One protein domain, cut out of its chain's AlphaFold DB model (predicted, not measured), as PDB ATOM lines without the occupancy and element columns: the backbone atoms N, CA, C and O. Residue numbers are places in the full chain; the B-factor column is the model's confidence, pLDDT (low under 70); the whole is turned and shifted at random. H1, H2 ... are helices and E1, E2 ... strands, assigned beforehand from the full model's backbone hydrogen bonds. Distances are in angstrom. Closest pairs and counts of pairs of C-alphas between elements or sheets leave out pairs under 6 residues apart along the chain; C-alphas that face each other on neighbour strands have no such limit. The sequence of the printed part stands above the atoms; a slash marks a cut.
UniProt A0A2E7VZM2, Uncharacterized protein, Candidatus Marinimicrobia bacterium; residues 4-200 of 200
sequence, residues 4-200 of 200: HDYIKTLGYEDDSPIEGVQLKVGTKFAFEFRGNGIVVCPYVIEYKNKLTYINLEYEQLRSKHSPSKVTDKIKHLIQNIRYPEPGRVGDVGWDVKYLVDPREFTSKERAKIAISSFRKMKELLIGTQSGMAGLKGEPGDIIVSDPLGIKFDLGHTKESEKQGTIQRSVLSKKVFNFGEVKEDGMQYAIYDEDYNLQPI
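What this domain is: This is residues 4 to 200 of the 200 residues of an uncharacterized protein of Candidatus Marinimicrobia bacterium (UniProt A0A2E7VZM2). A long, strongly twisted six-stranded sheet, curled like part of a barrel, has H4 packed along the E1 and E2 part and H5 on the E4 to E6 part; the helical hairpin H2 and H3 sits at one end, with H1 beyond it. Strands E2 and E3 run along the longest axis, and the turn of hairpin E1 and E2 is at the far end from H1. The printed part has 197 residues, with five named helices and six named strands in the order H1 E1 E2 H2 H3 E3 H4 E4 H5 E5 E6; the mixed sheet runs E1 E2 E3 E4 E5 E6, and the class is mixed, helices and strands. The whole is compact, with a radius of gyration of the C-alphas of 18.0 A and spans of 59 by 39 by 27 A.

How they stand to each other: H1, residues 4 to 9, is not on the sheet. E1, residues 29 to 33, and E2, residues 36 to 47, form an antiparallel hairpin, with N 31 and O 38 2.9 A apart. H2, residues 50 to 62, and H3, residues 67 to 80, form a helical hairpin and touch at Leu 61 and Val 70, their closest C-alphas, 5.9 A apart, at a shallow tilt of 28 degrees, opposite ways. H1 is near both, with 7 pairs of C-alphas within 10 A to H2 and 5 to H3. E3, residues 89 to 98, is antiparallel to E2, with N 41 and O 95 2.8 A apart. H2 stands up from the sheet, its line rising 55 degrees; H3 only grazes the sheet, with residue 80. H4, residues 107 to 125, comes closest to E2 at the C-alphas of Pro 42 and Met 121, 6.8 A apart. E4, residues 142 to 145, is parallel to E3, with N 90 and O 142 2.9 A apart; E3, H4 and E4 are a strand-helix-strand unit, two parallel neighbour strands joined through a helix, with a right-handed crossover. H5, residues 158 to 176, touches H4 with residues 171 to 176 alone, closest at the C-alphas of Lys 122 and Phe 176, 6.3 A apart, at a steep tilt of 47 degrees, the same way. E5, residues 187 to 191, is antiparallel to E4, with N 143 and O 189 2.8 A apart, and forms a hairpin with E6, residues 197 to 199, with N 198 and O 190 2.8 A apart. The sheet and its helices make three layers, with helices on both faces of the sheet: H4 and H5 are on one face, and H2 is on the opposite face. In H1, H2, H3, H4 and H5 every O i to N i+4 pair is within hydrogen-bond range.

Where its parts are: H1 begins at C-alpha 4, (-15.422, -51.174, -15.143). E2 is 36.6 A from first to last C-alpha, E3 29.6 A, H4 27.0 A and H5 25.9 A. E6 ends at C-alpha 199, (-30.053, -26.728, -14.988).

The domain as a whole: The C-alphas farthest apart are those of Thr 9 and Arg 34, 59.8 A. The printed part has no cut; the links H1 to E1, H4 to E4 and E4 to H5 are long. Mean pLDDT of the printed part is 87.8, and it is under 70 at residue 22, residues 127 to 131, 133 to 134 and 152 to 155.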
ATOM      1  N   HIS A   4     -14.507 -50.396 -14.292       95.94
ATOM      2  CA  HIS A   4     -15.422 -51.174 -15.143       95.94
ATOM      3  C   HIS A   4     -16.171 -52.260 -14.364       95.94
ATOM      4  O   HIS A   4     -17.386 -52.397 -14.482       95.94
ATOM      5  N   ASP A   5     -15.464 -52.996 -13.502       95.94
ATOM      6  CA  ASP A   5     -16.100 -53.992 -12.638       95.94
ATOM      7  C   ASP A   5     -17.050 -53.311 -11.647       95.94
ATOM      8  O   ASP A   5     -18.151 -53.794 -11.391       95.94
ATOM      9  N   TYR A   6     -16.630 -52.171 -11.094       96.00
ATOM     10  CA  TYR A   6     -17.391 -51.449 -10.088       96.00
ATOM     11  C   TYR A   6     -18.717 -50.911 -10.625       96.00
ATOM     12  O   TYR A   6     -19.755 -51.188 -10.029       96.00
ATOM     13  N   ILE A   7     -18.718 -50.203 -11.755       96.44
ATOM     14  CA  ILE A   7     -19.954 -49.687 -12.366       96.44
ATOM     15  C   ILE A   7     -20.906 -50.823 -12.763       96.44
ATOM     16  O   ILE A   7     -22.120 -50.678 -12.613       96.44
ATOM     17  N   LYS A   8     -20.367 -51.995 -13.132       96.56
ATOM     18  CA  LYS A   8     -21.161 -53.198 -13.391       96.56
ATOM     19  C   LYS A   8     -21.879 -53.689 -12.140       96.56
ATOM     20  O   LYS A   8     -23.050 -54.052 -12.214       96.56
ATOM     21  N   THR A   9     -21.240 -53.618 -10.968       96.38
ATOM     22  CA  THR A   9     -21.927 -53.900  -9.690       96.38
ATOM     23  C   THR A   9     -23.052 -52.907  -9.374       96.38
ATOM     24  O   THR A   9     -23.945 -53.228  -8.592       96.38
ATOM     25  N   LEU A  10     -23.029 -51.717  -9.985       96.12
ATOM     26  CA  LEU A  10     -24.072 -50.695  -9.862       96.12
ATOM     27  C   LEU A  10     -25.162 -50.813 -10.941       96.12
ATOM     28  O   LEU A  10     -26.113 -50.034 -10.904       96.12
ATOM     29  N   GLY A  11     -25.053 -51.786 -11.854       96.69
ATOM     30  CA  GLY A  11     -26.030 -52.052 -12.912       96.69
ATOM     31  C   GLY A  11     -25.759 -51.347 -14.244       96.69
ATOM     32  O   GLY A  11     -26.658 -51.308 -15.079       96.69
ATOM     33  N   TYR A  12     -24.556 -50.803 -14.451       96.06
ATOM     34  CA  TYR A  12     -24.174 -50.132 -15.698       96.06
ATOM     35  C   TYR A  12     -23.138 -50.940 -16.477       96.06
ATOM     36  O   TYR A  12     -22.183 -51.460 -15.900       96.06
ATOM     37  N   GLU A  13     -23.306 -51.007 -17.794       94.00
ATOM     38  CA  GLU A  13     -22.307 -51.548 -18.714       94.00
ATOM     39  C   GLU A  13     -21.726 -50.396 -19.534       94.00
ATOM     40  O   GLU A  13     -22.460 -49.679 -20.205       94.00
ATOM     41  N   ASP A  14     -20.413 -50.202 -19.437       94.44
ATOM     42  CA  ASP A  14     -19.673 -49.187 -20.183       94.44
ATOM     43  C   ASP A  14     -18.262 -49.729 -20.419       94.44
ATOM     44  O   ASP A  14     -17.574 -50.109 -19.469       94.44
ATOM     45  N   ASP A  15     -17.864 -49.833 -21.681       93.31
ATOM     46  CA  ASP A  15     -16.563 -50.318 -22.134       93.31
ATOM     47  C   ASP A  15     -15.635 -49.182 -22.590       93.31
ATOM     48  O   ASP A  15     -14.531 -49.443 -23.078       93.31
ATOM     49  N   SER A  16     -16.040 -47.926 -22.370       94.69
ATOM     50  CA  SER A  16     -15.254 -46.746 -22.714       94.69
ATOM     51  C   SER A  16     -13.843 -46.830 -22.122       94.69
ATOM     52  O   SER A  16     -13.651 -47.278 -20.980       94.69
ATOM     53  N   PRO A  17     -12.819 -46.373 -22.861       94.38
ATOM     54  CA  PRO A  17     -11.473 -46.294 -22.323       94.38
ATOM     55  C   PRO A  17     -11.411 -45.261 -21.192       94.38
ATOM     56  O   PRO A  17     -12.056 -44.211 -21.246       94.38
ATOM     57  N   ILE A  18     -10.584 -45.533 -20.180       93.31
ATOM     58  CA  ILE A  18     -10.193 -44.503 -19.212       93.31
ATOM     59  C   ILE A  18      -9.125 -43.649 -19.875       93.31
ATOM     60  O   ILE A  18      -7.976 -44.075 -20.010       93.31
ATOM     61  N   GLU A  19      -9.517 -42.464 -20.318       87.75
ATOM     62  CA  GLU A  19      -8.606 -41.532 -20.964       87.75
ATOM     63  C   GLU A  19      -7.894 -40.651 -19.934       87.75
ATOM     64  O   GLU A  19      -8.312 -40.509 -18.783       87.75
ATOM     65  N   GLY A  20      -6.768 -40.062 -20.338       76.75
ATOM     66  CA  GLY A  20      -6.101 -39.062 -19.513       76.75
ATOM     67  C   GLY A  20      -6.964 -37.808 -19.375       76.75
ATOM     68  O   GLY A  20      -7.620 -37.385 -20.325       76.75
ATOM     69  N   VAL A  21      -6.925 -37.180 -18.200       76.06
ATOM     70  CA  VAL A  21      -7.539 -35.863 -17.990       76.06
ATOM     71  C   VAL A  21      -6.789 -34.844 -18.831       76.06
ATOM     72  O   VAL A  21      -5.566 -34.721 -18.699       76.06
ATOM     73  N   GLN A  22      -7.498 -34.106 -19.688       69.81
ATOM     74  CA  GLN A  22      -6.861 -32.991 -20.373       69.81
ATOM     75  C   GLN A  22      -6.426 -31.941 -19.351       69.81
ATOM     76  O   GLN A  22      -7.128 -31.656 -18.381       69.81
ATOM     77  N   LEU A  23      -5.251 -31.350 -19.569       76.88
ATOM     78  CA  LEU A  23      -4.791 -30.240 -18.745       76.88
ATOM     79  C   LEU A  23      -5.835 -29.123 -18.747       76.88
ATOM     80  O   LEU A  23      -6.458 -28.850 -19.767       76.88
ATOM     81  N   LYS A  24      -5.957 -28.451 -17.602       84.94
ATOM     82  CA  LYS A  24      -6.733 -27.225 -17.422       84.94
ATOM     83  C   LYS A  24      -6.509 -26.266 -18.594       84.94
ATOM     84  O   LYS A  24      -5.428 -25.683 -18.714       84.94
ATOM     85  N   VAL A  25      -7.531 -26.076 -19.424       82.62
ATOM     86  CA  VAL A  25      -7.489 -25.142 -20.550       82.62
ATOM     87  C   VAL A  25      -8.225 -23.878 -20.140       82.62
ATOM     88  O   VAL A  25      -9.335 -23.940 -19.622       82.62
ATOM     89  N   GLY A  26      -7.613 -22.714 -20.327       84.12
ATOM     90  CA  GLY A  26      -8.201 -21.466 -19.861       84.12
ATOM     91  C   GLY A  26      -7.788 -20.257 -20.676       84.12
ATOM     92  O   GLY A  26      -6.892 -20.313 -21.518       84.12
ATOM     93  N   THR A  27      -8.444 -19.139 -20.391       85.56
ATOM     94  CA  THR A  27      -8.105 -17.824 -20.946       85.56
ATOM     95  C   THR A  27      -7.853 -16.825 -19.820       85.56
ATOM     96  O   THR A  27      -7.906 -17.181 -18.644       85.56
ATOM     97  N   LYS A  28      -7.512 -15.577 -20.152       89.69
ATOM     98  CA  LYS A  28      -7.171 -14.538 -19.174       89.69
ATOM     99  C   LYS A  28      -7.871 -13.228 -19.499       89.69
ATOM    100  O   LYS A  28      -7.815 -12.739 -20.624       89.69
ATOM    101  N   PHE A  29      -8.457 -12.613 -18.479       87.88
ATOM    102  CA  PHE A  29      -9.023 -11.272 -18.536       87.88
ATOM    103  C   PHE A  29      -8.271 -10.373 -17.564       87.88
ATOM    104  O   PHE A  29      -8.358 -10.564 -16.352       87.88
ATOM    105  N   ALA A  30      -7.541  -9.392 -18.084       90.44
ATOM    106  CA  ALA A  30      -6.906  -8.379 -17.256       90.44
ATOM    107  C   ALA A  30      -7.873  -7.218 -16.984       90.44
ATOM    108  O   ALA A  30      -8.601  -6.776 -17.878       90.44
ATOM    109  N   PHE A  31      -7.852  -6.724 -15.752       88.12
ATOM    110  CA  PHE A  31      -8.501  -5.489 -15.341       88.12
ATOM    111  C   PHE A  31      -7.477  -4.613 -14.631       88.12
ATOM    112  O   PHE A  31      -6.775  -5.083 -13.736       88.12
ATOM    113  N   GLU A  32      -7.421  -3.345 -15.020       90.50
ATOM    114  CA  GLU A  32      -6.503  -2.367 -14.451       90.50
ATOM    115  C   GLU A  32      -7.267  -1.113 -14.030       90.50
ATOM    116  O   GLU A  32      -8.108  -0.598 -14.772       90.50
ATOM    117  N   PHE A  33      -6.979  -0.633 -12.822       84.38
ATOM    118  CA  PHE A  33      -7.560   0.571 -12.251       84.38
ATOM    119  C   PHE A  33      -6.475   1.346 -11.514       84.38
ATOM    120  O   PHE A  33      -5.926   0.854 -10.536       84.38
ATOM    121  N   ARG A  34      -6.174   2.574 -11.958       84.44
ATOM    122  CA  ARG A  34      -5.210   3.470 -11.287       84.44
ATOM    123  C   ARG A  34      -3.829   2.820 -11.051       84.44
ATOM    124  O   ARG A  34      -3.221   3.046 -10.013       84.44
ATOM    125  N   GLY A  35      -3.359   1.996 -11.991       81.31
ATOM    126  CA  GLY A  35      -2.092   1.254 -11.886       81.31
ATOM    127  C   GLY A  35      -2.166  -0.059 -11.092       81.31
ATOM    128  O   GLY A  35      -1.212  -0.830 -11.103       81.31
ATOM    129  N   ASN A  36      -3.302  -0.357 -10.454       84.56
ATOM    130  CA  ASN A  36      -3.551  -1.619  -9.762       84.56
ATOM    131  C   ASN A  36      -4.181  -2.638 -10.714       84.56
ATOM    132  O   ASN A  36      -5.172  -2.339 -11.383       84.56
ATOM    133  N   GLY A  37      -3.639  -3.858 -10.748       86.31
ATOM    134  CA  GLY A  37      -4.065  -4.894 -11.688       86.31
ATOM    135  C   GLY A  37      -4.593  -6.172 -11.033       86.31
ATOM    136  O   GLY A  37      -4.143  -6.604  -9.970       86.31
ATOM    137  N   ILE A  38      -5.543  -6.809 -11.708       88.31
ATOM    138  CA  ILE A  38      -6.072  -8.132 -11.369       88.31
ATOM    139  C   ILE A  38      -6.343  -8.906 -12.656       88.31
ATOM    140  O   ILE A  38      -6.817  -8.346 -13.646       88.31
ATOM    141  N   VAL A  39      -6.033 -10.199 -12.652       90.06
ATOM    142  CA  VAL A  39      -6.271 -11.076 -13.800       90.06
ATOM    143  C   VAL A  39      -7.191 -12.209 -13.380       90.06
ATOM    144  O   VAL A  39      -6.875 -12.955 -12.457       90.06
ATOM    145  N   VAL A  40      -8.321 -12.342 -14.065       88.94
ATOM    146  CA  VAL A  40      -9.247 -13.467 -13.895       88.94
ATOM    147  C   VAL A  40      -8.952 -14.498 -14.976       88.94
ATOM    148  O   VAL A  40      -8.881 -14.155 -16.157       88.94
ATOM    149  N   CYS A  41      -8.770 -15.748 -14.568       89.06
ATOM    150  CA  CYS A  41      -8.349 -16.846 -15.425       89.06
ATOM    151  C   CYS A  41      -9.412 -17.955 -15.406       89.06
ATOM    152  O   CYS A  41      -9.263 -18.908 -14.633       89.06
ATOM    153  N   PRO A  42     -10.512 -17.835 -16.171       88.44
ATOM    154  CA  PRO A  42     -11.467 -18.929 -16.296       88.44
ATOM    155  C   PRO A  42     -10.842 -20.127 -17.003       88.44
ATOM    156  O   PRO A  42      -9.947 -19.969 -17.841       88.44
ATOM    157  N   TYR A  43     -11.331 -21.310 -16.661       88.81
ATOM    158  CA  TYR A  43     -10.842 -22.563 -17.199       88.81
ATOM    159  C   TYR A  43     -11.933 -23.626 -17.314       88.81
ATOM    160  O   TYR A  43     -12.941 -23.582 -16.607       88.81
ATOM    161  N   VAL A  44     -11.648 -24.607 -18.167       89.00
ATOM    162  CA  VAL A  44     -12.351 -25.879 -18.307       89.00
ATOM    163  C   VAL A  44     -11.343 -27.021 -18.164       89.00
ATOM    164  O   VAL A  44     -10.205 -26.923 -18.634       89.00
ATOM    165  N   ILE A  45     -11.762 -28.106 -17.526       90.56
ATOM    166  CA  ILE A  45     -11.097 -29.410 -17.574       90.56
ATOM    167  C   ILE A  45     -12.051 -30.360 -18.295       90.56
ATOM    168  O   ILE A  45     -13.161 -30.576 -17.820       90.56
ATOM    169  N   GLU A  46     -11.648 -30.887 -19.451       89.94
ATOM    170  CA  GLU A  46     -12.470 -31.809 -20.242       89.94
ATOM    171  C   GLU A  46     -12.205 -33.268 -19.851       89.94
ATOM    172  O   GLU A  46     -11.053 -33.711 -19.796       89.94
ATOM    173  N   TYR A  47     -13.286 -34.031 -19.695       92.38
ATOM    174  CA  TYR A  47     -13.274 -35.485 -19.607       92.38
ATOM    175  C   TYR A  47     -13.933 -36.070 -20.856       92.38
ATOM    176  O   TYR A  47     -15.120 -35.859 -21.107       92.38
ATOM    177  N   LYS A  48     -13.160 -36.828 -21.643       89.31
ATOM    178  CA  LYS A  48     -13.575 -37.344 -22.961       89.31
ATOM    179  C   LYS A  48     -14.780 -38.279 -22.920       89.31
ATOM    180  O   LYS A  48     -15.496 -38.395 -23.905       89.31
ATOM    181  N   ASN A  49     -15.015 -38.911 -21.777       92.88
ATOM    182  CA  ASN A  49     -16.208 -39.693 -21.500       92.88
ATOM    183  C   ASN A  49     -16.544 -39.627 -20.002       92.88
ATOM    184  O   ASN A  49     -15.692 -39.311 -19.162       92.88
ATOM    185  N   LYS A  50     -17.799 -39.942 -19.663       95.50
ATOM    186  CA  LYS A  50     -18.294 -39.897 -18.280       95.50
ATOM    187  C   LYS A  50     -17.592 -40.916 -17.379       95.50
ATOM    188  O   LYS A  50     -17.395 -40.646 -16.196       95.50
ATOM    189  N   LEU A  51     -17.166 -42.057 -17.924       96.19
ATOM    190  CA  LEU A  51     -16.463 -43.087 -17.160       96.19
ATOM    191  C   LEU A  51     -15.092 -42.611 -16.665       96.19
ATOM    192  O   LEU A  51     -14.711 -42.897 -15.532       96.19
ATOM    193  N   THR A  52     -14.375 -41.825 -17.467       95.12
ATOM    194  CA  THR A  52     -13.113 -41.191 -17.069       95.12
ATOM    195  C   THR A  52     -13.331 -40.270 -15.869       95.12
ATOM    196  O   THR A  52     -12.587 -40.355 -14.892       95.12
ATOM    197  N   TYR A  53     -14.388 -39.453 -15.901       95.06
ATOM    198  CA  TYR A  53     -14.768 -38.585 -14.786       95.06
ATOM    199  C   TYR A  53     -15.117 -39.385 -13.519       95.06
ATOM    200  O   TYR A  53     -14.530 -39.159 -12.460       95.06
ATOM    201  N   ILE A  54     -15.989 -40.396 -13.635       95.75
ATOM    202  CA  ILE A  54     -16.347 -41.275 -12.510       95.75
ATOM    203  C   ILE A  54     -15.116 -41.979 -11.941       95.75
ATOM    204  O   ILE A  54     -14.996 -42.092 -10.725       95.75
ATOM    205  N   ASN A  55     -14.209 -42.473 -12.784       95.62
ATOM    206  CA  ASN A  55     -13.013 -43.173 -12.330       95.62
ATOM    207  C   ASN A  55     -12.147 -42.280 -11.436       95.62
ATOM    208  O   ASN A  55     -11.663 -42.730 -10.400       95.62
ATOM    209  N   LEU A  56     -11.978 -41.009 -11.800       93.62
ATOM    210  CA  LEU A  56     -11.194 -40.062 -11.009       93.62
ATOM    211  C   LEU A  56     -11.846 -39.788  -9.659       93.62
ATOM    212  O   LEU A  56     -11.172 -39.876  -8.634       93.62
ATOM    213  N   GLU A  57     -13.151 -39.525  -9.649       93.56
ATOM    214  CA  GLU A  57     -13.905 -39.333  -8.409       93.56
ATOM    215  C   GLU A  57     -13.877 -40.600  -7.543       93.56
ATOM    216  O   GLU A  57     -13.621 -40.538  -6.340       93.56
ATOM    217  N   TYR A  58     -14.030 -41.779  -8.144       95.25
ATOM    218  CA  TYR A  58     -13.944 -43.061  -7.449       95.25
ATOM    219  C   TYR A  58     -12.581 -43.263  -6.780       95.25
ATOM    220  O   TYR A  58     -12.534 -43.581  -5.588       95.25
ATOM    221  N   GLU A  59     -11.479 -43.041  -7.501       94.00
ATOM    222  CA  GLU A  59     -10.119 -43.176  -6.967       94.00
ATOM    223  C   GLU A  59      -9.824 -42.147  -5.859       94.00
ATOM    224  O   GLU A  59      -9.226 -42.474  -4.824       94.00
ATOM    225  N   GLN A  60     -10.323 -40.917  -5.998       92.31
ATOM    226  CA  GLN A  60     -10.208 -39.900  -4.953       92.31
ATOM    227  C   GLN A  60     -11.027 -40.236  -3.701       92.31
ATOM    228  O   GLN A  60     -10.555 -40.028  -2.580       92.31
ATOM    229  N   LEU A  61     -12.245 -40.755  -3.861       93.81
ATOM    230  CA  LEU A  61     -13.148 -41.054  -2.752       93.81
ATOM    231  C   LEU A  61     -12.736 -42.320  -2.002       93.81
ATOM    232  O   LEU A  61     -12.746 -42.332  -0.768       93.81
ATOM    233  N   ARG A  62     -12.335 -43.378  -2.716       94.12
ATOM    234  CA  ARG A  62     -11.975 -44.672  -2.108       94.12
ATOM    235  C   ARG A  62     -10.734 -44.619  -1.226       94.12
ATOM    236  O   ARG A  62     -10.573 -45.480  -0.368       94.12
ATOM    237  N   SER A  63      -9.869 -43.623  -1.421       91.31
ATOM    238  CA  SER A  63      -8.708 -43.392  -0.552       91.31
ATOM    239  C   SER A  63      -9.068 -42.669   0.754       91.31
ATOM    240  O   SER A  63      -8.282 -42.693   1.697       91.31
ATOM    241  N   LYS A  64     -10.254 -42.045   0.835       93.69
ATOM    242  CA  LYS A  64     -10.661 -41.157   1.942       93.69
ATOM    243  C   LYS A  64     -11.867 -41.661   2.736       93.69
ATOM    244  O   LYS A  64     -12.143 -41.149   3.825       93.69
ATOM    245  N   HIS A  65     -12.633 -42.608   2.201       95.25
ATOM    246  CA  HIS A  65     -13.936 -42.994   2.743       95.25
ATOM    247  C   HIS A  65     -14.161 -44.509   2.748       95.25
ATOM    248  O   HIS A  65     -13.505 -45.259   2.031       95.25
ATOM    249  N   SER A  66     -15.121 -44.958   3.565       95.81
ATOM    250  CA  SER A  66     -15.548 -46.359   3.601       95.81
ATOM    251  C   SER A  66     -16.218 -46.781   2.281       95.81
ATOM    252  O   SER A  66     -16.837 -45.944   1.619       95.81
ATOM    253  N   PRO A  67     -16.186 -48.079   1.914       95.06
ATOM    254  CA  PRO A  67     -16.781 -48.563   0.664       95.06
ATOM    255  C   PRO A  67     -18.267 -48.221   0.473       95.06
ATOM    256  O   PRO A  67     -18.686 -47.917  -0.645       95.06
ATOM    257  N   SER A  68     -19.061 -48.229   1.550       95.38
ATOM    258  CA  SER A  68     -20.475 -47.834   1.504       95.38
ATOM    259  C   SER A  68     -20.632 -46.364   1.122       95.38
ATOM    260  O   SER A  68     -21.311 -46.051   0.153       95.38
ATOM    261  N   LYS A  69     -19.899 -45.473   1.798       95.38
ATOM    262  CA  LYS A  69     -19.935 -44.030   1.537       95.38
ATOM    263  C   LYS A  69     -19.426 -43.675   0.139       95.38
ATOM    264  O   LYS A  69     -19.942 -42.747  -0.477       95.38
ATOM    265  N   VAL A  70     -18.421 -44.396  -0.362       95.06
ATOM    266  CA  VAL A  70     -17.966 -44.269  -1.759       95.06
ATOM    267  C   VAL A  70     -19.099 -44.642  -2.710       95.06
ATOM    268  O   VAL A  70     -19.382 -43.892  -3.636       95.06
ATOM    269  N   THR A  71     -19.784 -45.754  -2.447       96.19
ATOM    270  CA  THR A  71     -20.897 -46.228  -3.281       96.19
ATOM    271  C   THR A  71     -22.069 -45.274  -3.314       96.19
ATOM    272  O   THR A  71     -22.576 -44.994  -4.398       96.19
ATOM    273  N   ASP A  72     -22.449 -44.718  -2.173       95.56
ATOM    274  CA  ASP A  72     -23.516 -43.724  -2.128       95.56
ATOM    275  C   ASP A  72     -23.124 -42.483  -2.943       95.56
ATOM    276  O   ASP A  72     -23.863 -42.062  -3.832       95.56
ATOM    277  N   LYS A  73     -21.906 -41.959  -2.745       95.12
ATOM    278  CA  LYS A  73     -21.408 -40.796  -3.495       95.12
ATOM    279  C   LYS A  73     -21.336 -41.035  -5.004       95.12
ATOM    280  O   LYS A  73     -21.750 -40.166  -5.763       95.12
ATOM    281  N   ILE A  74     -20.852 -42.196  -5.446       96.50
ATOM    282  CA  ILE A  74     -20.776 -42.507  -6.879       96.50
ATOM    283  C   ILE A  74     -22.168 -42.686  -7.486       96.50
ATOM    284  O   ILE A  74     -22.394 -42.238  -8.605       96.50
ATOM    285  N   LYS A  75     -23.133 -43.263  -6.758       96.19
ATOM    286  CA  LYS A  75     -24.527 -43.331  -7.228       96.19
ATOM    287  C   LYS A  75     -25.134 -41.944  -7.435       96.19
ATOM    288  O   LYS A  75     -25.774 -41.723  -8.460       96.19
ATOM    289  N   HIS A  76     -24.904 -41.012  -6.509       95.44
ATOM    290  CA  HIS A  76     -25.341 -39.625  -6.682       95.44
ATOM    291  C   HIS A  76     -24.651 -38.956  -7.872       95.44
ATOM    292  O   HIS A  76     -25.318 -38.317  -8.681       95.44
ATOM    293  N   LEU A  77     -23.343 -39.171  -8.039       96.00
ATOM    294  CA  LEU A  77     -22.604 -38.627  -9.175       96.00
ATOM    295  C   LEU A  77     -23.159 -39.135 -10.510       96.00
ATOM    296  O   LEU A  77     -23.427 -38.335 -11.397       96.00
ATOM    297  N   ILE A  78     -23.402 -40.445 -10.622       96.44
ATOM    298  CA  ILE A  78     -24.022 -41.102 -11.784       96.44
ATOM    299  C   ILE A  78     -25.359 -40.450 -12.153       96.44
ATOM    300  O   ILE A  78     -25.630 -40.236 -13.335       96.44
ATOM    301  N   GLN A  79     -26.182 -40.115 -11.156       95.88
ATOM    302  CA  GLN A  79     -27.452 -39.421 -11.365       95.88
ATOM    303  C   GLN A  79     -27.235 -37.978 -11.837       95.88
ATOM    304  O   GLN A  79     -27.835 -37.561 -12.826       95.88
ATOM    305  N   ASN A  80     -26.350 -37.231 -11.171       96.12
ATOM    306  CA  ASN A  80     -26.091 -35.818 -11.460       96.12
ATOM    307  C   ASN A  80     -25.472 -35.604 -12.849       96.12
ATOM    308  O   ASN A  80     -25.820 -34.641 -13.530       96.12
ATOM    309  N   ILE A  81     -24.614 -36.525 -13.303       96.75
ATOM    310  CA  ILE A  81     -24.023 -36.495 -14.651       96.75
ATOM    311  C   ILE A  81     -24.831 -37.294 -15.682       96.75
ATOM    312  O   ILE A  81     -24.336 -37.567 -16.779       96.75
ATOM    313  N   ARG A  82     -26.050 -37.727 -15.335       96.44
ATOM    314  CA  ARG A  82     -26.933 -38.508 -16.213       96.44
ATOM    315  C   ARG A  82     -26.164 -39.589 -16.970       96.44
ATOM    316  O   ARG A  82     -26.147 -39.612 -18.197       96.44
ATOM    317  N   TYR A  83     -25.421 -40.406 -16.232       96.75
ATOM    318  CA  TYR A  83     -24.409 -41.308 -16.783       96.75
ATOM    319  C   TYR A  83     -24.863 -42.146 -17.996       96.75
ATOM    320  O   TYR A  83     -24.076 -42.258 -18.929       96.75
ATOM    321  N   PRO A  84     -26.106 -42.675 -18.046       95.44
ATOM    322  CA  PRO A  84     -26.567 -43.468 -19.192       95.44
ATOM    323  C   PRO A  84     -26.789 -42.666 -20.480       95.44
ATOM    324  O   PRO A  84     -26.897 -43.255 -21.551       95.44
ATOM    325  N   GLU A  85     -26.927 -41.342 -20.385       95.31
ATOM    326  CA  GLU A  85     -27.128 -40.470 -21.542       95.31
ATOM    327  C   GLU A  85     -25.780 -40.191 -22.229       95.31
ATOM    328  O   GLU A  85     -24.768 -40.035 -21.534       95.31
ATOM    329  N   PRO A  86     -25.733 -40.084 -23.571       92.62
ATOM    330  CA  PRO A  86     -24.518 -39.683 -24.275       92.62
ATOM    331  C   PRO A  86     -24.078 -38.268 -23.866       92.62
ATOM    332  O   PRO A  86     -24.878 -37.469 -23.381       92.62
ATOM    333  N   GLY A  87     -22.796 -37.967 -24.065       91.75
ATOM    334  CA  GLY A  87     -22.199 -36.666 -23.756       91.75
ATOM    335  C   GLY A  87     -20.968 -36.775 -22.861       91.75
ATOM    336  O   GLY A  87     -20.714 -37.795 -22.215       91.75
ATOM    337  N   ARG A  88     -20.182 -35.704 -22.833       93.31
ATOM    338  CA  ARG A  88     -18.957 -35.579 -22.037       93.31
ATOM    339  C   ARG A  88     -19.241 -34.898 -20.703       93.31
ATOM    340  O   ARG A  88     -20.355 -34.450 -20.431       93.31
ATOM    341  N   VAL A  89     -18.210 -34.810 -19.867       94.19
ATOM    342  CA  VAL A  89     -18.231 -33.981 -18.655       94.19
ATOM    343  C   VAL A  89     -17.118 -32.948 -18.749       94.19
ATOM    344  O   VAL A  89     -16.021 -33.260 -19.217       94.19
ATOM    345  N   GLY A  90     -17.378 -31.727 -18.292       92.25
ATOM    346  CA  GLY A  90     -16.356 -30.703 -18.118       92.25
ATOM    347  C   GLY A  90     -16.478 -29.989 -16.778       92.25
ATOM    348  O   GLY A  90     -17.554 -29.503 -16.440       92.25
ATOM    349  N   ASP A  91     -15.377 -29.865 -16.039       91.69
ATOM    350  CA  ASP A  91     -15.344 -29.007 -14.851       91.69
ATOM    351  C   ASP A  91     -15.032 -27.573 -15.271       91.69
ATOM    352  O   ASP A  91     -14.023 -27.324 -15.937       91.69
ATOM    353  N   VAL A  92     -15.859 -26.617 -14.852       89.62
ATOM    354  CA  VAL A  92     -15.600 -25.186 -15.033       89.62
ATOM    355  C   VAL A  92     -15.195 -24.531 -13.731       89.62
ATOM    356  O   VAL A  92     -15.756 -24.773 -12.663       89.62
ATOM    357  N   GLY A  93     -14.257 -23.603 -13.839       87.12
ATOM    358  CA  GLY A  93     -13.881 -22.761 -12.722       87.12
ATOM    359  C   GLY A  93     -13.132 -21.526 -13.177       87.12
ATOM    360  O   GLY A  93     -13.014 -21.221 -14.364       87.12
ATOM    361  N   TRP A  94     -12.613 -20.783 -12.208       85.75
ATOM    362  CA  TRP A  94     -11.708 -19.680 -12.481       85.75
ATOM    363  C   TRP A  94     -10.711 -19.487 -11.351       85.75
ATOM    364  O   TRP A  94     -11.046 -19.610 -10.169       85.75
ATOM    365  N   ASP A  95      -9.502 -19.104 -11.741       85.56
ATOM    366  CA  ASP A  95      -8.497 -18.590 -10.822       85.56
ATOM    367  C   ASP A  95      -8.470 -17.067 -10.883       85.56
ATOM    368  O   ASP A  95      -8.941 -16.437 -11.836       85.56
ATOM    369  N   VAL A  96      -7.866 -16.459  -9.868       83.19
ATOM    370  CA  VAL A  96      -7.628 -15.020  -9.835       83.19
ATOM    371  C   VAL A  96      -6.176 -14.776  -9.452       83.19
ATOM    372  O   VAL A  96      -5.715 -15.240  -8.412       83.19
ATOM    373  N   LYS A  97      -5.453 -14.034 -10.294       86.50
ATOM    374  CA  LYS A  97      -4.117 -13.524  -9.991       86.50
ATOM    375  C   LYS A  97      -4.234 -12.066  -9.570       86.50
ATOM    376  O   LYS A  97      -4.525 -11.191 -10.386       86.50
ATOM    377  N   TYR A  98      -3.980 -11.822  -8.295       81.88
ATOM    378  CA  TYR A  98      -3.927 -10.489  -7.717       81.88
ATOM    379  C   TYR A  98      -2.523  -9.910  -7.917       81.88
ATOM    380  O   TYR A  98      -1.543 -10.548  -7.537       81.88
ATOM    381  N   LEU A  99      -2.412  -8.736  -8.548       85.00
ATOM    382  CA  LEU A  99      -1.136  -8.009  -8.625       85.00
ATOM    383  C   LEU A  99      -0.972  -7.032  -7.451       85.00
ATOM    384  O   LEU A  99       0.139  -6.590  -7.182       85.00
ATOM    385  N   VAL A 100      -2.068  -6.740  -6.745       84.00
ATOM    386  CA  VAL A 100      -2.128  -5.959  -5.504       84.00
ATOM    387  C   VAL A 100      -3.157  -6.566  -4.547       84.00
ATOM    388  O   VAL A 100      -3.967  -7.398  -4.962       84.00
ATOM    389  N   ASP A 101      -3.161  -6.141  -3.283       81.38
ATOM    390  CA  ASP A 101      -4.196  -6.541  -2.323       81.38
ATOM    391  C   ASP A 101      -5.593  -6.130  -2.841       81.38
ATOM    392  O   ASP A 101      -5.777  -4.989  -3.270       81.38
ATOM    393  N   PRO A 102      -6.610  -7.013  -2.816       78.25
ATOM    394  CA  PRO A 102      -7.933  -6.674  -3.333       78.25
ATOM    395  C   PRO A 102      -8.619  -5.485  -2.648       78.25
ATOM    396  O   PRO A 102      -9.547  -4.899  -3.214       78.25
ATOM    397  N   ARG A 103      -8.185  -5.130  -1.433       80.06
ATOM    398  CA  ARG A 103      -8.670  -3.960  -0.691       80.06
ATOM    399  C   ARG A 103      -8.245  -2.636  -1.328       80.06
ATOM    400  O   ARG A 103      -8.891  -1.628  -1.067       80.06
ATOM    401  N   GLU A 104      -7.243  -2.654  -2.209       85.00
ATOM    402  CA  GLU A 104      -6.791  -1.495  -2.989       85.00
ATOM    403  C   GLU A 104      -7.772  -1.106  -4.111       85.00
ATOM    404  O   GLU A 104      -7.693  -0.010  -4.667       85.00
ATOM    405  N   PHE A 105      -8.722  -1.981  -4.459       83.88
ATOM    406  CA  PHE A 105      -9.812  -1.654  -5.378       83.88
ATOM    407  C   PHE A 105     -11.011  -1.106  -4.610       83.88
ATOM    408  O   PHE A 105     -11.414  -1.652  -3.584       83.88
ATOM    409  N   THR A 106     -11.684  -0.094  -5.150       86.94
ATOM    410  CA  THR A 106     -12.966   0.385  -4.617       86.94
ATOM    411  C   THR A 106     -14.077  -0.651  -4.819       86.94
ATOM    412  O   THR A 106     -14.061  -1.430  -5.773       86.94
ATOM    413  N   SER A 107     -15.126  -0.621  -3.990       82.62
ATOM    414  CA  SER A 107     -16.273  -1.539  -4.130       82.62
ATOM    415  C   SER A 107     -16.906  -1.513  -5.531       82.62
ATOM    416  O   SER A 107     -17.331  -2.551  -6.039       82.62
ATOM    417  N   LYS A 108     -16.918  -0.345  -6.194       87.38
ATOM    418  CA  LYS A 108     -17.430  -0.182  -7.564       87.38
ATOM    419  C   LYS A 108     -16.547  -0.885  -8.599       87.38
ATOM    420  O   LYS A 108     -17.070  -1.515  -9.517       87.38
ATOM    421  N   GLU A 109     -15.228  -0.797  -8.457       88.75
ATOM    422  CA  GLU A 109     -14.274  -1.473  -9.348       88.75
ATOM    423  C   GLU A 109     -14.374  -2.987  -9.194       88.75
ATOM    424  O   GLU A 109     -14.475  -3.700 -10.191       88.75
ATOM    425  N   ARG A 110     -14.474  -3.482  -7.957       83.56
ATOM    426  CA  ARG A 110     -14.610  -4.919  -7.705       83.56
ATOM    427  C   ARG A 110     -15.925  -5.492  -8.239       83.56
ATOM    428  O   ARG A 110     -15.925  -6.552  -8.861       83.56
ATOM    429  N   ALA A 111     -17.034  -4.760  -8.102       82.69
ATOM    430  CA  ALA A 111     -18.301  -5.132  -8.736       82.69
ATOM    431  C   ALA A 111     -18.188  -5.174 -10.272       82.69
ATOM    432  O   ALA A 111     -18.677  -6.112 -10.907       82.69
ATOM    433  N   LYS A 112     -17.495  -4.196 -10.877       87.25
ATOM    434  CA  LYS A 112     -17.244  -4.160 -12.326       87.25
ATOM    435  C   LYS A 112     -16.397  -5.348 -12.789       87.25
ATOM    436  O   LYS A 112     -16.726  -5.926 -13.828       87.25
ATOM    437  N   ILE A 113     -15.355  -5.720 -12.040       86.25
ATOM    438  CA  ILE A 113     -14.517  -6.901 -12.311       86.25
ATOM    439  C   ILE A 113     -15.380  -8.160 -12.304       86.25
ATOM    440  O   ILE A 113     -15.358  -8.905 -13.283       86.25
ATOM    441  N   ALA A 114     -16.182  -8.366 -11.255       82.56
ATOM    442  CA  ALA A 114     -17.048  -9.533 -11.139       82.56
ATOM    443  C   ALA A 114     -18.017  -9.626 -12.329       82.56
ATOM    444  O   ALA A 114     -17.933 -10.568 -13.114       82.56
ATOM    445  N   ILE A 115     -18.869  -8.616 -12.535       84.25
ATOM    446  CA  ILE A 115     -19.888  -8.621 -13.601       84.25
ATOM    447  C   ILE A 115     -19.254  -8.813 -14.985       84.25
ATOM    448  O   ILE A 115     -19.742  -9.599 -15.798       84.25
ATOM    449  N   SER A 116     -18.149  -8.116 -15.259       88.62
ATOM    450  CA  SER A 116     -17.468  -8.225 -16.552       88.62
ATOM    451  C   SER A 116     -16.853  -9.605 -16.759       88.62
ATOM    452  O   SER A 116     -16.920 -10.123 -17.869       88.62
ATOM    453  N   SER A 117     -16.290 -10.207 -15.709       87.44
ATOM    454  CA  SER A 117     -15.727 -11.557 -15.772       87.44
ATOM    455  C   SER A 117     -16.812 -12.595 -16.031       87.44
ATOM    456  O   SER A 117     -16.649 -13.414 -16.926       87.44
ATOM    457  N   PHE A 118     -17.943 -12.526 -15.324       85.25
ATOM    458  CA  PHE A 118     -19.061 -13.455 -15.512       85.25
ATOM    459  C   PHE A 118     -19.668 -13.376 -16.911       85.25
ATOM    460  O   PHE A 118     -19.922 -14.408 -17.522       85.25
ATOM    461  N   ARG A 119     -19.833 -12.169 -17.462       85.69
ATOM    462  CA  ARG A 119     -20.289 -12.002 -18.848       85.69
ATOM    463  C   ARG A 119     -19.316 -12.623 -19.852       85.69
ATOM    464  O   ARG A 119     -19.750 -13.392 -20.697       85.69
ATOM    465  N   LYS A 120     -18.012 -12.359 -19.715       87.12
ATOM    466  CA  LYS A 120     -16.996 -12.958 -20.595       87.12
ATOM    467  C   LYS A 120     -16.932 -14.481 -20.453       87.12
ATOM    468  O   LYS A 120     -16.788 -15.179 -21.441       87.12
ATOM    469  N   MET A 121     -17.063 -15.009 -19.235       86.56
ATOM    470  CA  MET A 121     -17.170 -16.455 -19.009       86.56
ATOM    471  C   MET A 121     -18.413 -17.035 -19.688       86.56
ATOM    472  O   MET A 121     -18.338 -18.118 -20.256       86.56
ATOM    473  N   LYS A 122     -19.534 -16.303 -19.687       85.69
ATOM    474  CA  LYS A 122     -20.783 -16.753 -20.311       85.69
ATOM    475  C   LYS A 122     -20.619 -16.874 -21.818       85.69
ATOM    476  O   LYS A 122     -21.033 -17.875 -22.373       85.69
ATOM    477  N   GLU A 123     -19.980 -15.891 -22.442       84.06
ATOM    478  CA  GLU A 123     -19.669 -15.896 -23.879       84.06
ATOM    479  C   GLU A 123     -18.741 -17.055 -24.286       84.06
ATOM    480  O   GLU A 123     -18.773 -17.492 -25.430       84.06
ATOM    481  N   LEU A 124     -17.914 -17.558 -23.362       82.38
ATOM    482  CA  LEU A 124     -17.026 -18.697 -23.616       82.38
ATOM    483  C   LEU A 124     -17.698 -20.052 -23.413       82.38
ATOM    484  O   LEU A 124     -17.299 -21.018 -24.057       82.38
ATOM    485  N   LEU A 125     -18.652 -20.131 -22.484       81.94
ATOM    486  CA  LEU A 125     -19.370 -21.365 -22.180       81.94
ATOM    487  C   LEU A 125     -20.580 -21.546 -23.096       81.94
ATOM    488  O   LEU A 125     -20.811 -22.633 -23.592       81.94
ATOM    489  N   ILE A 126     -21.337 -20.490 -23.364       79.38
ATOM    490  CA  ILE A 126     -22.607 -20.570 -24.087       79.38
ATOM    491  C   ILE A 126     -22.443 -20.050 -25.514       79.38
ATOM    492  O   ILE A 126     -21.820 -19.013 -25.747       79.38
ATOM    493  N   GLY A 127     -23.083 -20.734 -26.462       66.81
ATOM    494  CA  GLY A 127     -23.155 -20.320 -27.860       66.81
ATOM    495  C   GLY A 127     -22.128 -20.987 -28.780       66.81
ATOM    496  O   GLY A 127     -21.404 -21.913 -28.421       66.81
ATOM    497  N   THR A 128     -22.092 -20.539 -30.038       57.56
ATOM    498  CA  THR A 128     -21.492 -21.314 -31.137       57.56
ATOM    499  C   THR A 128     -20.067 -20.919 -31.531       57.56
ATOM    500  O   THR A 128     -19.464 -21.644 -32.325       57.56
ATOM    501  N   GLN A 129     -19.523 -19.808 -31.014       58.00
ATOM    502  CA  GLN A 129     -18.451 -19.077 -31.705       58.00
ATOM    503  C   GLN A 129     -17.003 -19.463 -31.364       58.00
ATOM    504  O   GLN A 129     -16.127 -19.130 -32.161       58.00
ATOM    505  N   SER A 130     -16.693 -20.158 -30.260       59.22
ATOM    506  CA  SER A 130     -15.314 -20.678 -30.044       59.22
ATOM    507  C   SER A 130     -15.143 -21.707 -28.918       59.22
ATOM    508  O   SER A 130     -14.163 -22.450 -28.939       59.22
ATOM    509  N   GLY A 131     -16.044 -21.742 -27.928       66.88
ATOM    510  CA  GLY A 131     -15.825 -22.506 -26.694       66.88
ATOM    511  C   GLY A 131     -14.692 -21.935 -25.824       66.88
ATOM    512  O   GLY A 131     -13.969 -21.016 -26.226       66.88
ATOM    513  N   MET A 132     -14.499 -22.469 -24.616       70.12
ATOM    514  CA  MET A 132     -13.412 -22.015 -23.747       70.12
ATOM    515  C   MET A 132     -12.085 -22.589 -24.241       70.12
ATOM    516  O   MET A 132     -11.818 -23.777 -24.098       70.12
ATOM    517  N   ALA A 133     -11.255 -21.727 -24.837       60.19
ATOM    518  CA  ALA A 133      -9.947 -22.096 -25.382       60.19
ATOM    519  C   ALA A 133     -10.004 -23.261 -26.399       60.19
ATOM    520  O   ALA A 133      -9.148 -24.142 -26.409       60.19
ATOM    521  N   GLY A 134     -11.020 -23.239 -27.268       65.12
ATOM    522  CA  GLY A 134     -11.227 -24.234 -28.325       65.12
ATOM    523  C   GLY A 134     -12.024 -25.465 -27.887       65.12
ATOM    524  O   GLY A 134     -12.417 -26.261 -28.737       65.12
ATOM    525  N   LEU A 135     -12.309 -25.607 -26.589       72.69
ATOM    526  CA  LEU A 135     -13.212 -26.628 -26.070       72.69
ATOM    527  C   LEU A 135     -14.649 -26.110 -26.135       72.69
ATOM    528  O   LEU A 135     -15.094 -25.336 -25.283       72.69
ATOM    529  N   LYS A 136     -15.356 -26.506 -27.192       81.00
ATOM    530  CA  LYS A 136     -16.769 -26.193 -27.392       81.00
ATOM    531  C   LYS A 136     -17.632 -27.307 -26.798       81.00
ATOM    532  O   LYS A 136     -17.374 -28.484 -27.057       81.00
ATOM    533  N   GLY A 137     -18.631 -26.917 -26.008       85.12
ATOM    534  CA  GLY A 137     -19.667 -27.832 -25.536       85.12
ATOM    535  C   GLY A 137     -20.561 -28.289 -26.685       85.12
ATOM    536  O   GLY A 137     -20.823 -27.531 -27.623       85.12
ATOM    537  N   GLU A 138     -21.013 -29.529 -26.608       90.19
ATOM    538  CA  GLU A 138     -21.976 -30.131 -27.525       90.19
ATOM    539  C   GLU A 138     -23.274 -30.457 -26.779       90.19
ATOM    540  O   GLU A 138     -23.231 -30.651 -25.562       90.19
ATOM    541  N   PRO A 139     -24.429 -30.519 -27.466       92.56
ATOM    542  CA  PRO A 139     -25.673 -30.968 -26.848       92.56
ATOM    543  C   PRO A 139     -25.477 -32.299 -26.110       92.56
ATOM    544  O   PRO A 139     -24.851 -33.225 -26.626       92.56
ATOM    545  N   GLY A 140     -25.978 -32.378 -24.877       93.62
ATOM    546  CA  GLY A 140     -25.788 -33.534 -23.996       93.62
ATOM    547  C   GLY A 140     -24.523 -33.498 -23.127       93.62
ATOM    548  O   GLY A 140     -24.463 -34.217 -22.126       93.62
ATOM    549  N   ASP A 141     -23.539 -32.643 -23.431       94.25
ATOM    550  CA  ASP A 141     -22.393 -32.437 -22.540       94.25
ATOM    551  C   ASP A 141     -22.846 -31.822 -21.215       94.25
ATOM    552  O   ASP A 141     -23.672 -30.903 -21.170       94.25
ATOM    553  N   ILE A 142     -22.248 -32.296 -20.125       95.12
ATOM    554  CA  ILE A 142     -22.536 -31.827 -18.775       95.12
ATOM    555  C   ILE A 142     -21.379 -30.994 -18.265       95.12
ATOM    556  O   ILE A 142     -20.219 -31.400 -18.319       95.12
ATOM    557  N   ILE A 143     -21.711 -29.838 -17.715       93.56
ATOM    558  CA  ILE A 143     -20.759 -28.967 -17.054       93.56
ATOM    559  C   ILE A 143     -20.988 -29.009 -15.550       93.56
ATOM    560  O   ILE A 143     -22.107 -28.831 -15.065       93.56
ATOM    561  N   VAL A 144     -19.897 -29.210 -14.820       93.75
ATOM    562  CA  VAL A 144     -19.855 -29.249 -13.362       93.75
ATOM    563  C   VAL A 144     -19.130 -28.011 -12.859       93.75
ATOM    564  O   VAL A 144     -18.102 -27.609 -13.397       93.75
ATOM    565  N   SER A 145     -19.667 -27.381 -11.823       91.50
ATOM    566  CA  SER A 145     -19.038 -26.246 -11.156       91.50
ATOM    567  C   SER A 145     -18.973 -26.520  -9.664       91.50
ATOM    568  O   SER A 145     -20.008 -26.717  -9.027       91.50
ATOM    569  N   ASP A 146     -17.769 -26.427  -9.104       89.38
ATOM    570  CA  ASP A 146     -17.581 -26.293  -7.663       89.38
ATOM    571  C   ASP A 146     -17.789 -24.816  -7.283       89.38
ATOM    572  O   ASP A 146     -17.020 -23.948  -7.721       89.38
ATOM    573  N   PRO A 147     -18.840 -24.473  -6.520       82.94
ATOM    574  CA  PRO A 147     -19.039 -23.109  -6.069       82.94
ATOM    575  C   PRO A 147     -17.994 -22.687  -5.032       82.94
ATOM    576  O   PRO A 147     -17.924 -21.493  -4.753       82.94
ATOM    577  N   LEU A 148     -17.194 -23.595  -4.457       83.81
ATOM    578  CA  LEU A 148     -16.185 -23.262  -3.459       83.81
ATOM    579  C   LEU A 148     -15.254 -22.162  -3.971       83.81
ATOM    580  O   LEU A 148     -14.637 -22.236  -5.037       83.81
ATOM    581  N   GLY A 149     -15.119 -21.108  -3.177       79.69
ATOM    582  CA  GLY A 149     -14.086 -20.136  -3.459       79.69
ATOM    583  C   GLY A 149     -14.107 -18.916  -2.573       79.69
ATOM    584  O   GLY A 149     -15.101 -18.549  -1.960       79.69
ATOM    585  N   ILE A 150     -12.959 -18.258  -2.557       77.06
ATOM    586  CA  ILE A 150     -12.708 -17.057  -1.775       77.06
ATOM    587  C   ILE A 150     -13.395 -15.868  -2.445       77.06
ATOM    588  O   ILE A 150     -13.316 -15.691  -3.669       77.06
ATOM    589  N   LYS A 151     -14.068 -15.041  -1.643       77.56
ATOM    590  CA  LYS A 151     -14.639 -13.784  -2.108       77.56
ATOM    591  C   LYS A 151     -13.507 -12.823  -2.449       77.56
ATOM    592  O   LYS A 151     -12.636 -12.546  -1.624       77.56
ATOM    593  N   PHE A 152     -13.539 -12.291  -3.667       68.56
ATOM    594  CA  PHE A 152     -12.436 -11.498  -4.208       68.56
ATOM    595  C   PHE A 152     -12.089 -10.270  -3.358       68.56
ATOM    596  O   PHE A 152     -10.969  -9.798  -3.452       68.56
ATOM    597  N   ASP A 153     -13.008  -9.741  -2.544       67.50
ATOM    598  CA  ASP A 153     -12.813  -8.499  -1.795       67.50
ATOM    599  C   ASP A 153     -12.575  -8.647  -0.290       67.50
ATOM    600  O   ASP A 153     -12.410  -7.636   0.390       67.50
ATOM    601  N   LEU A 154     -12.543  -9.874   0.235       67.31
ATOM    602  CA  LEU A 154     -12.364 -10.132   1.671       67.31
ATOM    603  C   LEU A 154     -11.043 -10.838   2.019       67.31
ATOM    604  O   LEU A 154     -10.820 -11.189   3.179       67.31
ATOM    605  N   GLY A 155     -10.154 -11.033   1.041       67.25
ATOM    606  CA  GLY A 155      -8.874 -11.720   1.245       67.25
ATOM    607  C   GLY A 155      -9.041 -13.207   1.587       67.25
ATOM    608  O   GLY A 155     -10.124 -13.769   1.453       67.25
ATOM    609  N   HIS A 156      -7.965 -13.870   2.019       75.19
ATOM    610  CA  HIS A 156      -7.932 -15.323   2.239       75.19
ATOM    611  C   HIS A 156      -8.303 -15.690   3.687       75.19
ATOM    612  O   HIS A 156      -7.441 -15.991   4.509       75.19
ATOM    613  N   THR A 157      -9.597 -15.645   4.016       81.75
ATOM    614  CA  THR A 157     -10.135 -16.029   5.338       81.75
ATOM    615  C   THR A 157     -11.276 -17.040   5.202       81.75
ATOM    616  O   THR A 157     -11.904 -17.119   4.148       81.75
ATOM    617  N   LYS A 158     -11.602 -17.783   6.274       84.56
ATOM    618  CA  LYS A 158     -12.751 -18.716   6.281       84.56
ATOM    619  C   LYS A 158     -14.084 -18.017   5.993       84.56
ATOM    620  O   LYS A 158     -14.939 -18.565   5.309       84.56
ATOM    621  N   GLU A 159     -14.256 -16.795   6.493       85.81
ATOM    622  CA  GLU A 159     -15.455 -15.999   6.209       85.81
ATOM    623  C   GLU A 159     -15.510 -15.586   4.733       85.81
ATOM    624  O   GLU A 159     -16.560 -15.663   4.099       85.81
ATOM    625  N   SER A 160     -14.366 -15.213   4.155       82.00
ATOM    626  CA  SER A 160     -14.266 -14.914   2.727       82.00
ATOM    627  C   SER A 160     -14.568 -16.132   1.853       82.00
ATOM    628  O   SER A 160     -15.266 -16.003   0.852       82.00
ATOM    629  N   GLU A 161     -14.099 -17.321   2.231       85.31
ATOM    630  CA  GLU A 161     -14.433 -18.577   1.552       85.31
ATOM    631  C   GLU A 161     -15.933 -18.880   1.630       85.31
ATOM    632  O   GLU A 161     -16.562 -19.158   0.611       85.31
ATOM    633  N   LYS A 162     -16.549 -18.739   2.808       87.38
ATOM    634  CA  LYS A 162     -17.994 -18.937   2.974       87.38
ATOM    635  C   LYS A 162     -18.806 -17.971   2.107       87.38
ATOM    636  O   LYS A 162     -19.696 -18.395   1.370       87.38
ATOM    637  N   GLN A 163     -18.506 -16.672   2.172       85.12
ATOM    638  CA  GLN A 163     -19.233 -15.672   1.387       85.12
ATOM    639  C   GLN A 163     -18.973 -15.808  -0.111       85.12
ATOM    640  O   GLN A 163     -19.891 -15.627  -0.913       85.12
ATOM    641  N   GLY A 164     -17.734 -16.117  -0.491       84.25
ATOM    642  CA  GLY A 164     -17.364 -16.341  -1.878       84.25
ATOM    643  C   GLY A 164     -18.100 -17.548  -2.438       84.25
ATOM    644  O   GLY A 164     -18.701 -17.428  -3.496       84.25
ATOM    645  N   THR A 165     -18.190 -18.641  -1.682       86.19
ATOM    646  CA  THR A 165     -18.934 -19.844  -2.079       86.19
ATOM    647  C   THR A 165     -20.411 -19.554  -2.342       86.19
ATOM    648  O   THR A 165     -20.947 -19.904  -3.393       86.19
ATOM    649  N   ILE A 166     -21.069 -18.820  -1.436       87.19
ATOM    650  CA  ILE A 166     -22.469 -18.401  -1.619       87.19
ATOM    651  C   ILE A 166     -22.613 -17.520  -2.866       87.19
ATOM    652  O   ILE A 166     -23.513 -17.727  -3.680       87.19
ATOM    653  N   GLN A 167     -21.723 -16.539  -3.037       83.81
ATOM    654  CA  GLN A 167     -21.749 -15.639  -4.186       83.81
ATOM    655  C   GLN A 167     -21.572 -16.403  -5.501       83.81
ATOM    656  O   GLN A 167     -22.324 -16.169  -6.445       83.81
ATOM    657  N   ARG A 168     -20.599 -17.313  -5.561       85.31
ATOM    658  CA  ARG A 168     -20.323 -18.163  -6.721       85.31
ATOM    659  C   ARG A 168     -21.528 -19.016  -7.065       85.31
ATOM    660  O   ARG A 168     -21.965 -18.971  -8.207       85.31
ATOM    661  N   SER A 169     -22.133 -19.666  -6.072       88.62
ATOM    662  CA  SER A 169     -23.314 -20.491  -6.306       88.62
ATOM    663  C   SER A 169     -24.485 -19.702  -6.894       88.62
ATOM    664  O   SER A 169     -25.087 -20.104  -7.893       88.62
ATOM    665  N   VAL A 170     -24.775 -18.524  -6.331       88.06
ATOM    666  CA  VAL A 170     -25.835 -17.638  -6.837       88.06
ATOM    667  C   VAL A 170     -25.525 -17.149  -8.253       88.06
ATOM    668  O   VAL A 170     -26.429 -17.061  -9.086       88.06
ATOM    669  N   LEU A 171     -24.267 -16.808  -8.536       84.25
ATOM    670  CA  LEU A 171     -23.862 -16.305  -9.845       84.25
ATOM    671  C   LEU A 171     -23.875 -17.402 -10.908       84.25
ATOM    672  O   LEU A 171     -24.374 -17.138 -11.998       84.25
ATOM    673  N   SER A 172     -23.439 -18.624 -10.597       87.19
ATOM    674  CA  SER A 172     -23.495 -19.745 -11.540       87.19
ATOM    675  C   SER A 172     -24.928 -20.037 -11.988       87.19
ATOM    676  O   SER A 172     -25.180 -20.179 -13.184       87.19
ATOM    677  N   LYS A 173     -25.897 -19.989 -11.065       90.50
ATOM    678  CA  LYS A 173     -27.327 -20.102 -11.404       90.50
ATOM    679  C   LYS A 173     -27.800 -18.948 -12.282       90.50
ATOM    680  O   LYS A 173     -28.350 -19.157 -13.354       90.50
ATOM    681  N   LYS A 174     -27.564 -17.705 -11.850       87.25
ATOM    682  CA  LYS A 174     -28.111 -16.515 -12.524       87.25
ATOM    683  C   LYS A 174     -27.483 -16.231 -13.887       87.25
ATOM    684  O   LYS A 174     -28.144 -15.665 -14.753       87.25
ATOM    685  N   VAL A 175     -26.198 -16.533 -14.058       85.62
ATOM    686  CA  VAL A 175     -25.438 -16.166 -15.260       85.62
ATOM    687  C   VAL A 175     -25.407 -17.318 -16.258       85.62
ATOM    688  O   VAL A 175     -25.623 -17.078 -17.449       85.62
ATOM    689  N   PHE A 176     -25.151 -18.534 -15.772       87.00
ATOM    690  CA  PHE A 176     -24.900 -19.716 -16.597       87.00
ATOM    691  C   PHE A 176     -26.023 -20.757 -16.538       87.00
ATOM    692  O   PHE A 176     -25.907 -21.769 -17.210       87.00
ATOM    693  N   ASN A 177     -27.097 -20.518 -15.773       91.44
ATOM    694  CA  ASN A 177     -28.262 -21.405 -15.680       91.44
ATOM    695  C   ASN A 177     -27.954 -22.796 -15.088       91.44
ATOM    696  O   ASN A 177     -28.536 -23.801 -15.483       91.44
ATOM    697  N   PHE A 178     -27.030 -22.852 -14.124       93.56
ATOM    698  CA  PHE A 178     -26.777 -24.065 -13.340       93.56
ATOM    699  C   PHE A 178     -27.938 -24.384 -12.398       93.56
ATOM    700  O   PHE A 178     -28.649 -23.484 -11.949       93.56
ATOM    701  N   GLY A 179     -28.069 -25.664 -12.049       94.31
ATOM    702  CA  GLY A 179     -29.017 -26.137 -11.047       94.31
ATOM    703  C   GLY A 179     -28.655 -25.766  -9.607       94.31
ATOM    704  O   GLY A 179     -27.754 -24.970  -9.318       94.31
ATOM    705  N   GLU A 180     -29.394 -26.358  -8.674       94.31
ATOM    706  CA  GLU A 180     -29.141 -26.248  -7.237       94.31
ATOM    707  C   GLU A 180     -27.833 -26.942  -6.833       94.31
ATOM    708  O   GLU A 180     -27.370 -27.856  -7.514       94.31
ATOM    709  N   VAL A 181     -27.235 -26.505  -5.718       92.69
ATOM    710  CA  VAL A 181     -26.088 -27.218  -5.131       92.69
ATOM    711  C   VAL A 181     -26.584 -28.584  -4.671       92.69
ATOM    712  O   VAL A 181     -27.518 -28.659  -3.870       92.69
ATOM    713  N   LYS A 182     -25.990 -29.653  -5.200       93.06
ATOM    714  CA  LYS A 182     -26.336 -31.035  -4.859       93.06
ATOM    715  C   LYS A 182     -25.590 -31.472  -3.592       93.06
ATOM    716  O   LYS A 182     -24.758 -30.749  -3.047       93.06
ATOM    717  N   GLU A 183     -25.892 -32.670  -3.095       86.62
ATOM    718  CA  GLU A 183     -25.306 -33.203  -1.852       86.62
ATOM    719  C   GLU A 183     -23.785 -33.430  -1.922       86.62
ATOM    720  O   GLU A 183     -23.106 -33.490  -0.894       86.62
ATOM    721  N   ASP A 184     -23.235 -33.545  -3.130       86.25
ATOM    722  CA  ASP A 184     -21.792 -33.592  -3.379       86.25
ATOM    723  C   ASP A 184     -21.110 -32.217  -3.283       86.25
ATOM    724  O   ASP A 184     -19.882 -32.157  -3.276       86.25
ATOM    725  N   GLY A 185     -21.880 -31.136  -3.125       87.88
ATOM    726  CA  GLY A 185     -21.391 -29.762  -3.051       87.88
ATOM    727  C   GLY A 185     -21.244 -29.083  -4.412       87.88
ATOM    728  O   GLY A 185     -20.915 -27.900  -4.447       87.88
ATOM    729  N   MET A 186     -21.525 -29.788  -5.508       93.00
ATOM    730  CA  MET A 186     -21.366 -29.290  -6.868       93.00
ATOM    731  C   MET A 186     -22.682 -28.754  -7.435       93.00
ATOM    732  O   MET A 186     -23.775 -29.004  -6.921       93.00
ATOM    733  N   GLN A 187     -22.572 -28.009  -8.529       94.94
ATOM    734  CA  GLN A 187     -23.700 -27.614  -9.363       94.94
ATOM    735  C   GLN A 187     -23.502 -28.127 -10.780       94.94
ATOM    736  O   GLN A 187     -22.381 -28.143 -11.288       94.94
ATOM    737  N   TYR A 188     -24.611 -28.466 -11.430       96.06
ATOM    738  CA  TYR A 188     -24.609 -29.128 -12.726       96.06
ATOM    739  C   TYR A 188     -25.486 -28.379 -13.732       96.06
ATOM    740  O   TYR A 188     -26.519 -27.799 -13.376       96.06
ATOM    741  N   ALA A 189     -25.062 -28.405 -14.989       95.38
ATOM    742  CA  ALA A 189     -25.838 -27.961 -16.137       95.38
ATOM    743  C   ALA A 189     -25.563 -28.872 -17.341       95.38
ATOM    744  O   ALA A 189     -24.483 -29.449 -17.436       95.38
ATOM    745  N   ILE A 190     -26.518 -28.984 -18.259       95.25
ATOM    746  CA  ILE A 190     -26.398 -29.740 -19.513       95.25
ATOM    747  C   ILE A 190     -26.585 -28.799 -20.698       95.25
ATOM    748  O   ILE A 190     -27.422 -27.900 -20.628       95.25
ATOM    749  N   TYR A 191     -25.827 -28.982 -21.776       93.81
ATOM    750  CA  TYR A 191     -26.097 -28.257 -23.017       93.81
ATOM    751  C   TYR A 191     -27.333 -28.815 -23.717       93.81
ATOM    752  O   TYR A 191     -27.447 -30.025 -23.920       93.81
ATOM    753  N   ASP A 192     -28.239 -27.926 -24.111       92.75
ATOM    754  CA  ASP A 192     -29.330 -28.235 -25.029       92.75
ATOM    755  C   ASP A 192     -28.889 -28.143 -26.502       92.75
ATOM    756  O   ASP A 192     -27.747 -27.800 -26.819       92.75
ATOM    757  N   GLU A 193     -29.815 -28.453 -27.409       91.88
ATOM    758  CA  GLU A 193     -29.612 -28.416 -28.865       91.88
ATOM    759  C   GLU A 193     -29.246 -27.018 -29.400       91.88
ATOM    760  O   GLU A 193     -28.614 -26.895 -30.449       91.88
ATOM    761  N   ASP A 194     -29.592 -25.957 -28.664       89.81
ATOM    762  CA  ASP A 194     -29.279 -24.568 -29.006       89.81
ATOM    763  C   ASP A 194     -27.942 -24.102 -28.393       89.81
ATOM    764  O   ASP A 194     -27.600 -22.915 -28.454       89.81
ATOM    765  N   TYR A 195     -27.158 -25.025 -27.822       88.31
ATOM    766  CA  TYR A 195     -25.893 -24.762 -27.127       88.31
ATOM    767  C   TYR A 195     -26.048 -23.837 -25.909       88.31
ATOM    768  O   TYR A 195     -25.107 -23.125 -25.530       88.31
ATOM    769  N   ASN A 196     -27.225 -23.847 -25.279       88.94
ATOM    770  CA  ASN A 196     -27.470 -23.185 -24.005       88.94
ATOM    771  C   ASN A 196     -27.376 -24.182 -22.856       88.94
ATOM    772  O   ASN A 196     -27.735 -25.348 -22.976       88.94
ATOM    773  N   LEU A 197     -26.908 -23.698 -21.710       91.62
ATOM    774  CA  LEU A 197     -26.878 -24.486 -20.487       91.62
ATOM    775  C   LEU A 197     -28.270 -24.519 -19.847       91.62
ATOM    776  O   LEU A 197     -28.898 -23.474 -19.654       91.62
ATOM    777  N   GLN A 198     -28.722 -25.716 -19.489       94.50
ATOM    778  CA  GLN A 198     -29.954 -25.979 -18.756       94.50
ATOM    779  C   GLN A 198     -29.634 -26.612 -17.399       94.50
ATOM    780  O   GLN A 198     -28.723 -27.441 -17.313       94.50
ATOM    781  N   PRO A 199     -30.356 -26.250 -16.329       96.12
ATOM    782  CA  PRO A 199     -30.053 -26.728 -14.988       96.12
ATOM    783  C   PRO A 199     -30.342 -28.226 -14.848       96.12
ATOM    784  O   PRO A 199     -31.335 -28.731 -15.379       96.12
ATOM    785  N   ILE A 200     -29.501 -28.917 -14.072       93.50
ATOM    786  CA  ILE A 200     -29.738 -30.293 -13.597       93.50
ATOM    787  C   ILE A 200     -30.007 -30.290 -12.093       93.50
ATOM    788  O   ILE A 200     -29.290 -29.609 -11.327       93.50
TER     789      ILE A 200